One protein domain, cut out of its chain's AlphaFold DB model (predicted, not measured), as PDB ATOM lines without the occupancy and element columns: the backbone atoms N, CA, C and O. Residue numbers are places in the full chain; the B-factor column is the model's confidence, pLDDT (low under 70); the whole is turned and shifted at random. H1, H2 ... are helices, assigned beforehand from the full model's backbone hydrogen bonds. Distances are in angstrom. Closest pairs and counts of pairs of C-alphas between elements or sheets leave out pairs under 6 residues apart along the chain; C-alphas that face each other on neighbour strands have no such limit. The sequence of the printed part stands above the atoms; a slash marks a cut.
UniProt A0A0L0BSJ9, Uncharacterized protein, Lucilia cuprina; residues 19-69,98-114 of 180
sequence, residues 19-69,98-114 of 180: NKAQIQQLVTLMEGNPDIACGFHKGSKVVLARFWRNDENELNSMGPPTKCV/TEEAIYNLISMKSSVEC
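What this domain is: This is residues 19 to 69 and 98 to 114 of the 180 residues of an uncharacterized protein of Lucilia cuprina (UniProt A0A0L0BSJ9). Three helices lie roughly side by side in a loose, flat layer: the long H3, then H1 running back the other way, then the shorter H4 along the far side of H1. The short H2 turns the corner after H1, and a tail, residues 108 to 114 with H5 in it, sticks out beyond H4. The printed part has 68 residues and five named helices, H1, H2, H3, H4 and H5 in chain order, with no named strand; the class is all helix. The whole is loose, with a radius of gyration of the C-alphas of 14.3 A, and spans 42 by 36 by 14 A.

How they stand to each other: Look first at the hub, H1, residues 20 to 32, which touches three other helices, and at the longest helix, H3, residues 45 to 61. They touch at a shallow tilt of 28 degrees, opposite ways, through residues 55 to 59 of H3 and 22 to 26 of H1 alone; the closest C-alphas, of Gln 22 and Leu 59, are 5.6 A apart. H1 also touches H4, residues 98 to 105, at a shallow tilt of 21 degrees, the same way, and there the closest C-alphas are those of Glu 31 and Leu 105, at 6.6 A. H3 and H4 are apart. With residues 30 to 31 alone, H1 only just touches H2, residues 34 to 37, and only at the corner, with 3 pairs of C-alphas within 8 A; the closest, of Met 30 and Ala 37, are 5.1 A apart. H2 and H3 are close but not clearly touching, with the closest C-alphas, of Ile 36 and Leu 48, at 7.5 A. H5, residues 108 to 112, touches no helix; it is close to H4 but not clearly touching, with the closest C-alphas, of Tyr 103 and Lys 109, at 7.5 A. In H1, H3, H4 and H5 every O i to N i+4 pair is within hydrogen-bond range, and H2 is too short for such a pair.

Where its parts are: Find C-alpha 45 at (48.335, -20.050, -2.941); from there H3 runs 24.3 A to C-alpha 61 at (35.053, -29.808, -20.815). H1 begins at C-alpha 20, (32.889, -41.415, -14.261), and runs 18.6 A to residue 32. H2 is 4.8 A long and H4 10.5 A. H5, 6.5 A long, ends at C-alpha 112, (44.459, -48.511, 10.120).

The domain as a whole: The two C-alphas farthest apart, of Ser 44 and Val 69, are 44.1 A apart. Residues 70 to 97 are not printed, and across this cut C-alphas 69 and 98 are 21.7 A apart; the link from H3 to H4 runs across it. The links H1 to H2 and H4 to H5 are tight, and H2 to H3 is short. Mean pLDDT of the printed part is 83.0; look for values under 70 at residues 63 to 69, 110 to 112 and 114.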
ATOM      1  N   ASN A  19      30.507 -37.224 -13.607       82.94
ATOM      2  CA  ASN A  19      30.730 -38.246 -14.625       82.94
ATOM      3  C   ASN A  19      31.858 -39.184 -14.160       82.94
ATOM      4  O   ASN A  19      32.813 -38.747 -13.521       82.94
ATOM      5  N   LYS A  20      31.793 -40.470 -14.514       82.62
ATOM      6  CA  LYS A  20      32.889 -41.415 -14.261       82.62
ATOM      7  C   LYS A  20      34.213 -40.932 -14.865       82.62
ATOM      8  O   LYS A  20      35.238 -41.045 -14.205       82.62
ATOM      9  N   ALA A  21      34.179 -40.348 -16.065       83.75
ATOM     10  CA  ALA A  21      35.366 -39.780 -16.708       83.75
ATOM     11  C   ALA A  21      35.963 -38.616 -15.894       83.75
ATOM     12  O   ALA A  21      37.171 -38.558 -15.700       83.75
ATOM     13  N   GLN A  22      35.107 -37.754 -15.334       86.56
ATOM     14  CA  GLN A  22      35.527 -36.655 -14.457       86.56
ATOM     15  C   GLN A  22      36.177 -37.179 -13.168       86.56
ATOM     16  O   GLN A  22      37.176 -36.632 -12.716       86.56
ATOM     17  N   ILE A  23      35.648 -38.262 -12.587       88.12
ATOM     18  CA  ILE A  23      36.250 -38.890 -11.399       88.12
ATOM     19  C   ILE A  23      37.621 -39.481 -11.743       88.12
ATOM     20  O   ILE A  23      38.565 -39.299 -10.985       88.12
ATOM     21  N   GLN A  24      37.746 -40.170 -12.878       89.75
ATOM     22  CA  GLN A  24      39.022 -40.748 -13.304       89.75
ATOM     23  C   GLN A  24      40.083 -39.672 -13.542       89.75
ATOM     24  O   GLN A  24      41.197 -39.822 -13.050       89.75
ATOM     25  N   GLN A  25      39.722 -38.577 -14.214       90.31
ATOM     26  CA  GLN A  25      40.625 -37.445 -14.423       90.31
ATOM     27  C   GLN A  25      41.115 -36.864 -13.099       90.31
ATOM     28  O   GLN A  25      42.315 -36.679 -12.909       90.31
ATOM     29  N   LEU A  26      40.186 -36.634 -12.167       90.81
ATOM     30  CA  LEU A  26      40.512 -36.095 -10.854       90.81
ATOM     31  C   LEU A  26      41.484 -37.014 -10.106       90.81
ATOM     32  O   LEU A  26      42.455 -36.538  -9.528       90.81
ATOM     33  N   VAL A  27      41.264 -38.331 -10.157       91.44
ATOM     34  CA  VAL A  27      42.160 -39.315  -9.535       91.44
ATOM     35  C   VAL A  27      43.549 -39.278 -10.169       91.44
ATOM     36  O   VAL A  27      44.524 -39.144  -9.441       91.44
ATOM     37  N   THR A  28      43.657 -39.308 -11.498       91.88
ATOM     38  CA  THR A  28      44.957 -39.241 -12.191       91.88
ATOM     39  C   THR A  28      45.724 -37.960 -11.853       91.88
ATOM     40  O   THR A  28      46.932 -37.989 -11.614       91.88
ATOM     41  N   LEU A  29      45.028 -36.826 -11.790       91.50
ATOM     42  CA  LEU A  29      45.628 -35.536 -11.457       91.50
ATOM     43  C   LEU A  29      46.090 -35.470  -9.992       91.50
ATOM     44  O   LEU A  29      47.156 -34.915  -9.700       91.50
ATOM     45  N   MET A  30      45.322 -36.075  -9.085       90.56
ATOM     46  CA  MET A  30      45.660 -36.191  -7.668       90.56
ATOM     47  C   MET A  30      46.816 -37.165  -7.408       90.56
ATOM     48  O   MET A  30      47.668 -36.871  -6.574       90.56
ATOM     49  N   GLU A  31      46.894 -38.280  -8.135       90.56
ATOM     50  CA  GLU A  31      48.032 -39.209  -8.078       90.56
ATOM     51  C   GLU A  31      49.334 -38.539  -8.534       90.56
ATOM     52  O   GLU A  31      50.391 -38.782  -7.954       90.56
ATOM     53  N   GLY A  32      49.262 -37.653  -9.533       90.19
ATOM     54  CA  GLY A  32      50.410 -36.866  -9.984       90.19
ATOM     55  C   GLY A  32      50.851 -35.772  -9.005       90.19
ATOM     56  O   GLY A  32      52.012 -35.372  -9.031       90.19
ATOM     57  N   ASN A  33      49.948 -35.284  -8.144       90.31
ATOM     58  CA  ASN A  33      50.209 -34.195  -7.192       90.31
ATOM     59  C   ASN A  33      49.606 -34.511  -5.808       90.31
ATOM     60  O   ASN A  33      48.647 -33.855  -5.376       90.31
ATOM     61  N   PRO A  34      50.148 -35.513  -5.092       88.94
ATOM     62  CA  PRO A  34      49.574 -35.972  -3.829       88.94
ATOM     63  C   PRO A  34      49.657 -34.917  -2.715       88.94
ATOM     64  O   PRO A  34      48.820 -34.892  -1.818       88.94
ATOM     65  N   ASP A  35      50.627 -34.003  -2.768       89.25
ATOM     66  CA  ASP A  35      50.751 -32.885  -1.829       89.25
ATOM     67  C   ASP A  35      49.581 -31.898  -1.958       89.25
ATOM     68  O   ASP A  35      49.043 -31.431  -0.952       89.25
ATOM     69  N   ILE A  36      49.162 -31.607  -3.191       90.00
ATOM     70  CA  ILE A  36      48.003 -30.766  -3.484       90.00
ATOM     71  C   ILE A  36      46.713 -31.510  -3.133       90.00
ATOM     72  O   ILE A  36      45.848 -30.936  -2.467       90.00
ATOM     73  N   ALA A  37      46.604 -32.784  -3.517       88.06
ATOM     74  CA  ALA A  37      45.427 -33.612  -3.262       88.06
ATOM     75  C   ALA A  37      45.137 -33.786  -1.763       88.06
ATOM     76  O   ALA A  37      43.994 -33.649  -1.328       88.06
ATOM     77  N   CYS A  38      46.177 -34.028  -0.963       86.50
ATOM     78  CA  CYS A  38      46.065 -34.215   0.483       86.50
ATOM     79  C   CYS A  38      46.125 -32.896   1.277       86.50
ATOM     80  O   CYS A  38      46.101 -32.915   2.505       86.50
ATOM     81  N   GLY A  39      46.219 -31.744   0.604       86.38
ATOM     82  CA  GLY A  39      46.255 -30.430   1.256       86.38
ATOM     83  C   GLY A  39      47.553 -30.120   2.012       86.38
ATOM     84  O   GLY A  39      47.599 -29.167   2.788       86.38
ATOM     85  N   PHE A  40      48.621 -30.886   1.779       87.94
ATOM     86  CA  PHE A  40      49.949 -30.673   2.364       87.94
ATOM     87  C   PHE A  40      50.838 -29.735   1.538       87.94
ATOM     88  O   PHE A  40      52.005 -29.527   1.880       87.94
ATOM     89  N   HIS A  41      50.308 -29.154   0.463       90.81
ATOM     90  CA  HIS A  41      51.030 -28.225  -0.391       90.81
ATOM     91  C   HIS A  41      51.494 -26.977   0.383       90.81
ATOM     92  O   HIS A  41      50.688 -26.168   0.842       90.81
ATOM     93  N   LYS A  42      52.816 -26.791   0.494       90.31
ATOM     94  CA  LYS A  42      53.448 -25.661   1.209       90.31
ATOM     95  C   LYS A  42      53.784 -24.462   0.308       90.31
ATOM     96  O   LYS A  42      54.392 -23.501   0.774       90.31
ATOM     97  N   GLY A  43      53.445 -24.530  -0.979       88.56
ATOM     98  CA  GLY A  43      53.778 -23.506  -1.968       88.56
ATOM     99  C   GLY A  43      52.821 -22.311  -1.995       88.56
ATOM    100  O   GLY A  43      51.966 -22.113  -1.129       88.56
ATOM    101  N   SER A  44      52.980 -21.468  -3.018       93.00
ATOM    102  CA  SER A  44      52.164 -20.265  -3.186       93.00
ATOM    103  C   SER A  44      50.699 -20.607  -3.459       93.00
ATOM    104  O   SER A  44      50.377 -21.334  -4.401       93.00
ATOM    105  N   LYS A  45      49.790 -19.958  -2.720       90.88
ATOM    106  CA  LYS A  45      48.335 -20.050  -2.941       90.88
ATOM    107  C   LYS A  45      47.925 -19.674  -4.367       90.88
ATOM    108  O   LYS A  45      46.917 -20.165  -4.859       90.88
ATOM    109  N   VAL A  46      48.701 -18.822  -5.042       92.38
ATOM    110  CA  VAL A  46      48.441 -18.428  -6.435       92.38
ATOM    111  C   VAL A  46      48.672 -19.599  -7.388       92.38
ATOM    112  O   VAL A  46      47.902 -19.782  -8.327       92.38
ATOM    113  N   VAL A  47      49.706 -20.406  -7.139       89.00
ATOM    114  CA  VAL A  47      50.006 -21.603  -7.936       89.00
ATOM    115  C   VAL A  47      48.927 -22.654  -7.703       89.00
ATOM    116  O   VAL A  47      48.371 -23.167  -8.668       89.00
ATOM    117  N   LEU A  48      48.547 -22.873  -6.442       91.62
ATOM    118  CA  LEU A  48      47.461 -23.779  -6.074       91.62
ATOM    119  C   LEU A  48      46.119 -23.376  -6.712       91.62
ATOM    120  O   LEU A  48      45.408 -24.210  -7.259       91.62
ATOM    121  N   ALA A  49      45.781 -22.085  -6.697       90.00
ATOM    122  CA  ALA A  49      44.558 -21.590  -7.325       90.00
ATOM    123  C   ALA A  49      44.578 -21.759  -8.852       90.00
ATOM    124  O   ALA A  49      43.562 -22.106  -9.446       90.00
ATOM    125  N   ARG A  50      45.727 -21.525  -9.501       92.38
ATOM    126  CA  ARG A  50      45.884 -21.767 -10.944       92.38
ATOM    127  C   ARG A  50      45.750 -23.246 -11.286       92.38
ATOM    128  O   ARG A  50      45.102 -23.565 -12.273       92.38
ATOM    129  N   PHE A  51      46.324 -24.116 -10.460       92.56
ATOM    130  CA  PHE A  51      46.221 -25.561 -10.606       92.56
ATOM    131  C   PHE A  51      44.756 -26.015 -10.609       92.56
ATOM    132  O   PHE A  51      44.294 -26.567 -11.604       92.56
ATOM    133  N   TRP A  52      43.993 -25.663  -9.567       92.62
ATOM    134  CA  TRP A  52      42.576 -26.032  -9.480       92.62
ATOM    135  C   TRP A  52      41.720 -25.406 -10.579       92.62
ATOM    136  O   TRP A  52      40.783 -26.033 -11.054       92.62
ATOM    137  N   ARG A  53      42.049 -24.190 -11.023       90.44
ATOM    138  CA  ARG A  53      41.326 -23.534 -12.118       90.44
ATOM    139  C   ARG A  53      41.546 -24.221 -13.466       90.44
ATOM    140  O   ARG A  53      40.643 -24.240 -14.298       90.44
ATOM    141  N   ASN A  54      42.743 -24.749 -13.702       89.88
ATOM    142  CA  ASN A  54      43.034 -25.499 -14.918       89.88
ATOM    143  C   ASN A  54      42.279 -26.831 -14.925       89.88
ATOM    144  O   ASN A  54      41.631 -27.141 -15.920       89.88
ATOM    145  N   ASP A  55      42.301 -27.548 -13.801       89.50
ATOM    146  CA  ASP A  55      41.561 -28.802 -13.635       89.50
ATOM    147  C   ASP A  55      40.042 -28.587 -13.744       89.50
ATOM    148  O   ASP A  55      39.355 -29.302 -14.464       89.50
ATOM    149  N   GLU A  56      39.509 -27.517 -13.145       88.00
ATOM    150  CA  GLU A  56      38.098 -27.134 -13.288       88.00
ATOM    151  C   GLU A  56      37.692 -26.971 -14.761       88.00
ATOM    152  O   GLU A  56      36.641 -27.462 -15.178       88.00
ATOM    153  N   ASN A  57      38.517 -26.302 -15.571       85.00
ATOM    154  CA  ASN A  57      38.237 -26.134 -16.995       85.00
ATOM    155  C   ASN A  57      38.241 -27.476 -17.739       85.00
ATOM    156  O   ASN A  57      37.378 -27.709 -18.588       85.00
ATOM    157  N   GLU A  58      39.183 -28.358 -17.412       86.50
ATOM    158  CA  GLU A  58      39.291 -29.686 -18.012       86.50
ATOM    159  C   GLU A  58      38.095 -30.572 -17.630       86.50
ATOM    160  O   GLU A  58      37.415 -31.105 -18.509       86.50
ATOM    161  N   LEU A  59      37.733 -30.632 -16.347       86.38
ATOM    162  CA  LEU A  59      36.567 -31.367 -15.851       86.38
ATOM    163  C   LEU A  59      35.255 -30.858 -16.456       86.38
ATOM    164  O   LEU A  59      34.388 -31.656 -16.827       86.38
ATOM    165  N   ASN A  60      35.108 -29.539 -16.594       82.88
ATOM    166  CA  ASN A  60      33.933 -28.937 -17.221       82.88
ATOM    167  C   ASN A  60      33.862 -29.227 -18.730       82.88
ATOM    168  O   ASN A  60      32.763 -29.317 -19.282       82.88
ATOM    169  N   SER A  61      35.003 -29.431 -19.395       82.44
ATOM    170  CA  SER A  61      35.053 -29.808 -20.815       82.44
ATOM    171  C   SER A  61      34.578 -31.245 -21.082       82.44
ATOM    172  O   SER A  61      34.062 -31.526 -22.164       82.44
ATOM    173  N   MET A  62      34.659 -32.140 -20.088       81.88
ATOM    174  CA  MET A  62      34.252 -33.553 -20.199       81.88
ATOM    175  C   MET A  62      32.730 -33.770 -20.259       81.88
ATOM    176  O   MET A  62      32.260 -34.898 -20.422       81.88
ATOM    177  N   GLY A  63      31.951 -32.690 -20.175       68.50
ATOM    178  CA  GLY A  63      30.514 -32.702 -20.394       68.50
ATOM    179  C   GLY A  63      29.698 -33.211 -19.202       68.50
ATOM    180  O   GLY A  63      30.232 -33.677 -18.192       68.50
ATOM    181  N   PRO A  64      28.363 -33.089 -19.285       67.69
ATOM    182  CA  PRO A  64      27.487 -33.457 -18.192       67.69
ATOM    183  C   PRO A  64      27.513 -34.974 -17.928       67.69
ATOM    184  O   PRO A  64      27.734 -35.775 -18.836       67.69
ATOM    185  N   PRO A  65      27.232 -35.390 -16.688       62.06
ATOM    186  CA  PRO A  65      27.134 -36.793 -16.297       62.06
ATOM    187  C   PRO A  65      26.020 -37.520 -17.068       62.06
ATOM    188  O   PRO A  65      24.829 -37.262 -16.879       62.06
ATOM    189  N   THR A  66      26.393 -38.481 -17.907       55.94
ATOM    190  CA  THR A  66      25.463 -39.395 -18.576       55.94
ATOM    191  C   THR A  66      25.074 -40.520 -17.623       55.94
ATOM    192  O   THR A  66      25.817 -41.477 -17.441       55.94
ATOM    193  N   LYS A  67      23.895 -40.428 -16.997       51.59
ATOM    194  CA  LYS A  67      23.350 -41.557 -16.228       51.59
ATOM    195  C   LYS A  67      22.671 -42.545 -17.166       51.59
ATOM    196  O   LYS A  67      21.711 -42.186 -17.846       51.59
ATOM    197  N   CYS A  68      23.113 -43.799 -17.154       47.28
ATOM    198  CA  CYS A  68      22.346 -44.881 -17.760       47.28
ATOM    199  C   CYS A  68      21.227 -45.301 -16.792       47.28
ATOM    200  O   CYS A  68      21.464 -45.509 -15.602       47.28
ATOM    201  N   VAL A  69      19.992 -45.464 -17.281       53.09
ATOM    202  CA  VAL A  69      18.828 -45.874 -16.461       53.09
ATOM    203  C   VAL A  69      19.086 -47.200 -15.713       53.09
ATOM    204  O   VAL A  69      18.519 -47.433 -14.643       53.09
ATOM    205  N   THR A  98      39.261 -47.414  -9.431       84.31
ATOM    206  CA  THR A  98      39.238 -45.987  -9.083       84.31
ATOM    207  C   THR A  98      39.107 -45.763  -7.578       84.31
ATOM    208  O   THR A  98      39.728 -44.856  -7.037       84.31
ATOM    209  N   GLU A  99      38.322 -46.584  -6.881       84.31
ATOM    210  CA  GLU A  99      38.205 -46.509  -5.421       84.31
ATOM    211  C   GLU A  99      39.488 -46.979  -4.732       84.31
ATOM    212  O   GLU A  99      39.883 -46.387  -3.733       84.31
ATOM    213  N   GLU A 100      40.167 -47.988  -5.278       86.31
ATOM    214  CA  GLU A 100      41.463 -48.455  -4.781       86.31
ATOM    215  C   GLU A 100      42.552 -47.385  -4.947       86.31
ATOM    216  O   GLU A 100      43.313 -47.130  -4.015       86.31
ATOM    217  N   ALA A 101      42.578 -46.692  -6.088       85.25
ATOM    218  CA  ALA A 101      43.464 -45.550  -6.306       85.25
ATOM    219  C   ALA A 101      43.243 -44.443  -5.259       85.25
ATOM    220  O   ALA A 101      44.191 -43.983  -4.625       85.25
ATOM    221  N   ILE A 102      41.984 -44.082  -4.989       85.50
ATOM    222  CA  ILE A 102      41.632 -43.112  -3.937       85.50
ATOM    223  C   ILE A 102      42.049 -43.624  -2.549       85.50
ATOM    224  O   ILE A 102      42.592 -42.872  -1.739       85.50
ATOM    225  N   TYR A 103      41.808 -44.903  -2.266       84.62
ATOM    226  CA  TYR A 103      42.165 -45.544  -1.001       84.62
ATOM    227  C   TYR A 103      43.678 -45.483  -0.736       84.62
ATOM    228  O   TYR A 103      44.103 -45.153   0.377       84.62
ATOM    229  N   ASN A 104      44.484 -45.741  -1.770       85.50
ATOM    230  CA  ASN A 104      45.941 -45.656  -1.718       85.50
ATOM    231  C   ASN A 104      46.422 -44.204  -1.594       85.50
ATOM    232  O   ASN A 104      47.291 -43.923  -0.770       85.50
ATOM    233  N   LEU A 105      45.814 -43.275  -2.340       85.31
ATOM    234  CA  LEU A 105      46.137 -41.846  -2.301       85.31
ATOM    235  C   LEU A 105      45.992 -41.263  -0.887       85.31
ATOM    236  O   LEU A 105      46.886 -40.578  -0.397       85.31
ATOM    237  N   ILE A 106      44.893 -41.581  -0.198       84.25
ATOM    238  CA  ILE A 106      44.614 -41.083   1.160       84.25
ATOM    239  C   ILE A 106      45.473 -41.813   2.215       84.25
ATOM    240  O   ILE A 106      45.461 -41.459   3.391       84.25
ATOM    241  N   SER A 107      46.256 -42.825   1.813       79.12
ATOM    242  CA  SER A 107      47.089 -43.641   2.707       79.12
ATOM    243  C   SER A 107      46.298 -44.236   3.879       79.12
ATOM    244  O   SER A 107      46.847 -44.494   4.952       79.12
ATOM    245  N   MET A 108      45.004 -44.504   3.670       78.25
ATOM    246  CA  MET A 108      44.091 -44.946   4.727       78.25
ATOM    247  C   MET A 108      44.514 -46.300   5.307       78.25
ATOM    248  O   MET A 108      44.365 -46.536   6.503       78.25
ATOM    249  N   LYS A 109      45.139 -47.149   4.482       75.44
ATOM    250  CA  LYS A 109      45.769 -48.401   4.912       75.44
ATOM    251  C   LYS A 109      46.784 -48.185   6.035       75.44
ATOM    252  O   LYS A 109      46.688 -48.826   7.070       75.44
ATOM    253  N   SER A 110      47.691 -47.223   5.871       68.00
ATOM    254  CA  SER A 110      48.741 -46.936   6.859       68.00
ATOM    255  C   SER A 110      48.206 -46.369   8.176       68.00
ATOM    256  O   SER A 110      48.855 -46.487   9.207       68.00
ATOM    257  N   SER A 111      47.019 -45.751   8.156       69.62
ATOM    258  CA  SER A 111      46.365 -45.237   9.363       69.62
ATOM    259  C   SER A 111      45.614 -46.312  10.151       69.62
ATOM    260  O   SER A 111      45.342 -46.112  11.332       69.62
ATOM    261  N   VAL A 112      45.246 -47.425   9.509       68.69
ATOM    262  CA  VAL A 112      44.459 -48.511  10.120       68.69
ATOM    263  C   VAL A 112      45.336 -49.719  10.449       68.69
ATOM    264  O   VAL A 112      45.074 -50.424  11.422       68.69
ATOM    265  N   GLU A 113      46.393 -49.954   9.673       71.81
ATOM    266  CA  GLU A 113      47.402 -50.954   9.995       71.81
ATOM    267  C   GLU A 113      48.231 -50.461  11.179       71.81
ATOM    268  O   GLU A 113      49.006 -49.510  11.083       71.81
ATOM    269  N   CYS A 114      48.035 -51.102  12.330       59.28
ATOM    270  CA  CYS A 114      48.819 -50.839  13.524       59.28
ATOM    271  C   CYS A 114      50.310 -50.957  13.188       59.28
ATOM    272  O   CYS A 114      50.751 -51.982  12.663       59.28
TER     273      CYS A 114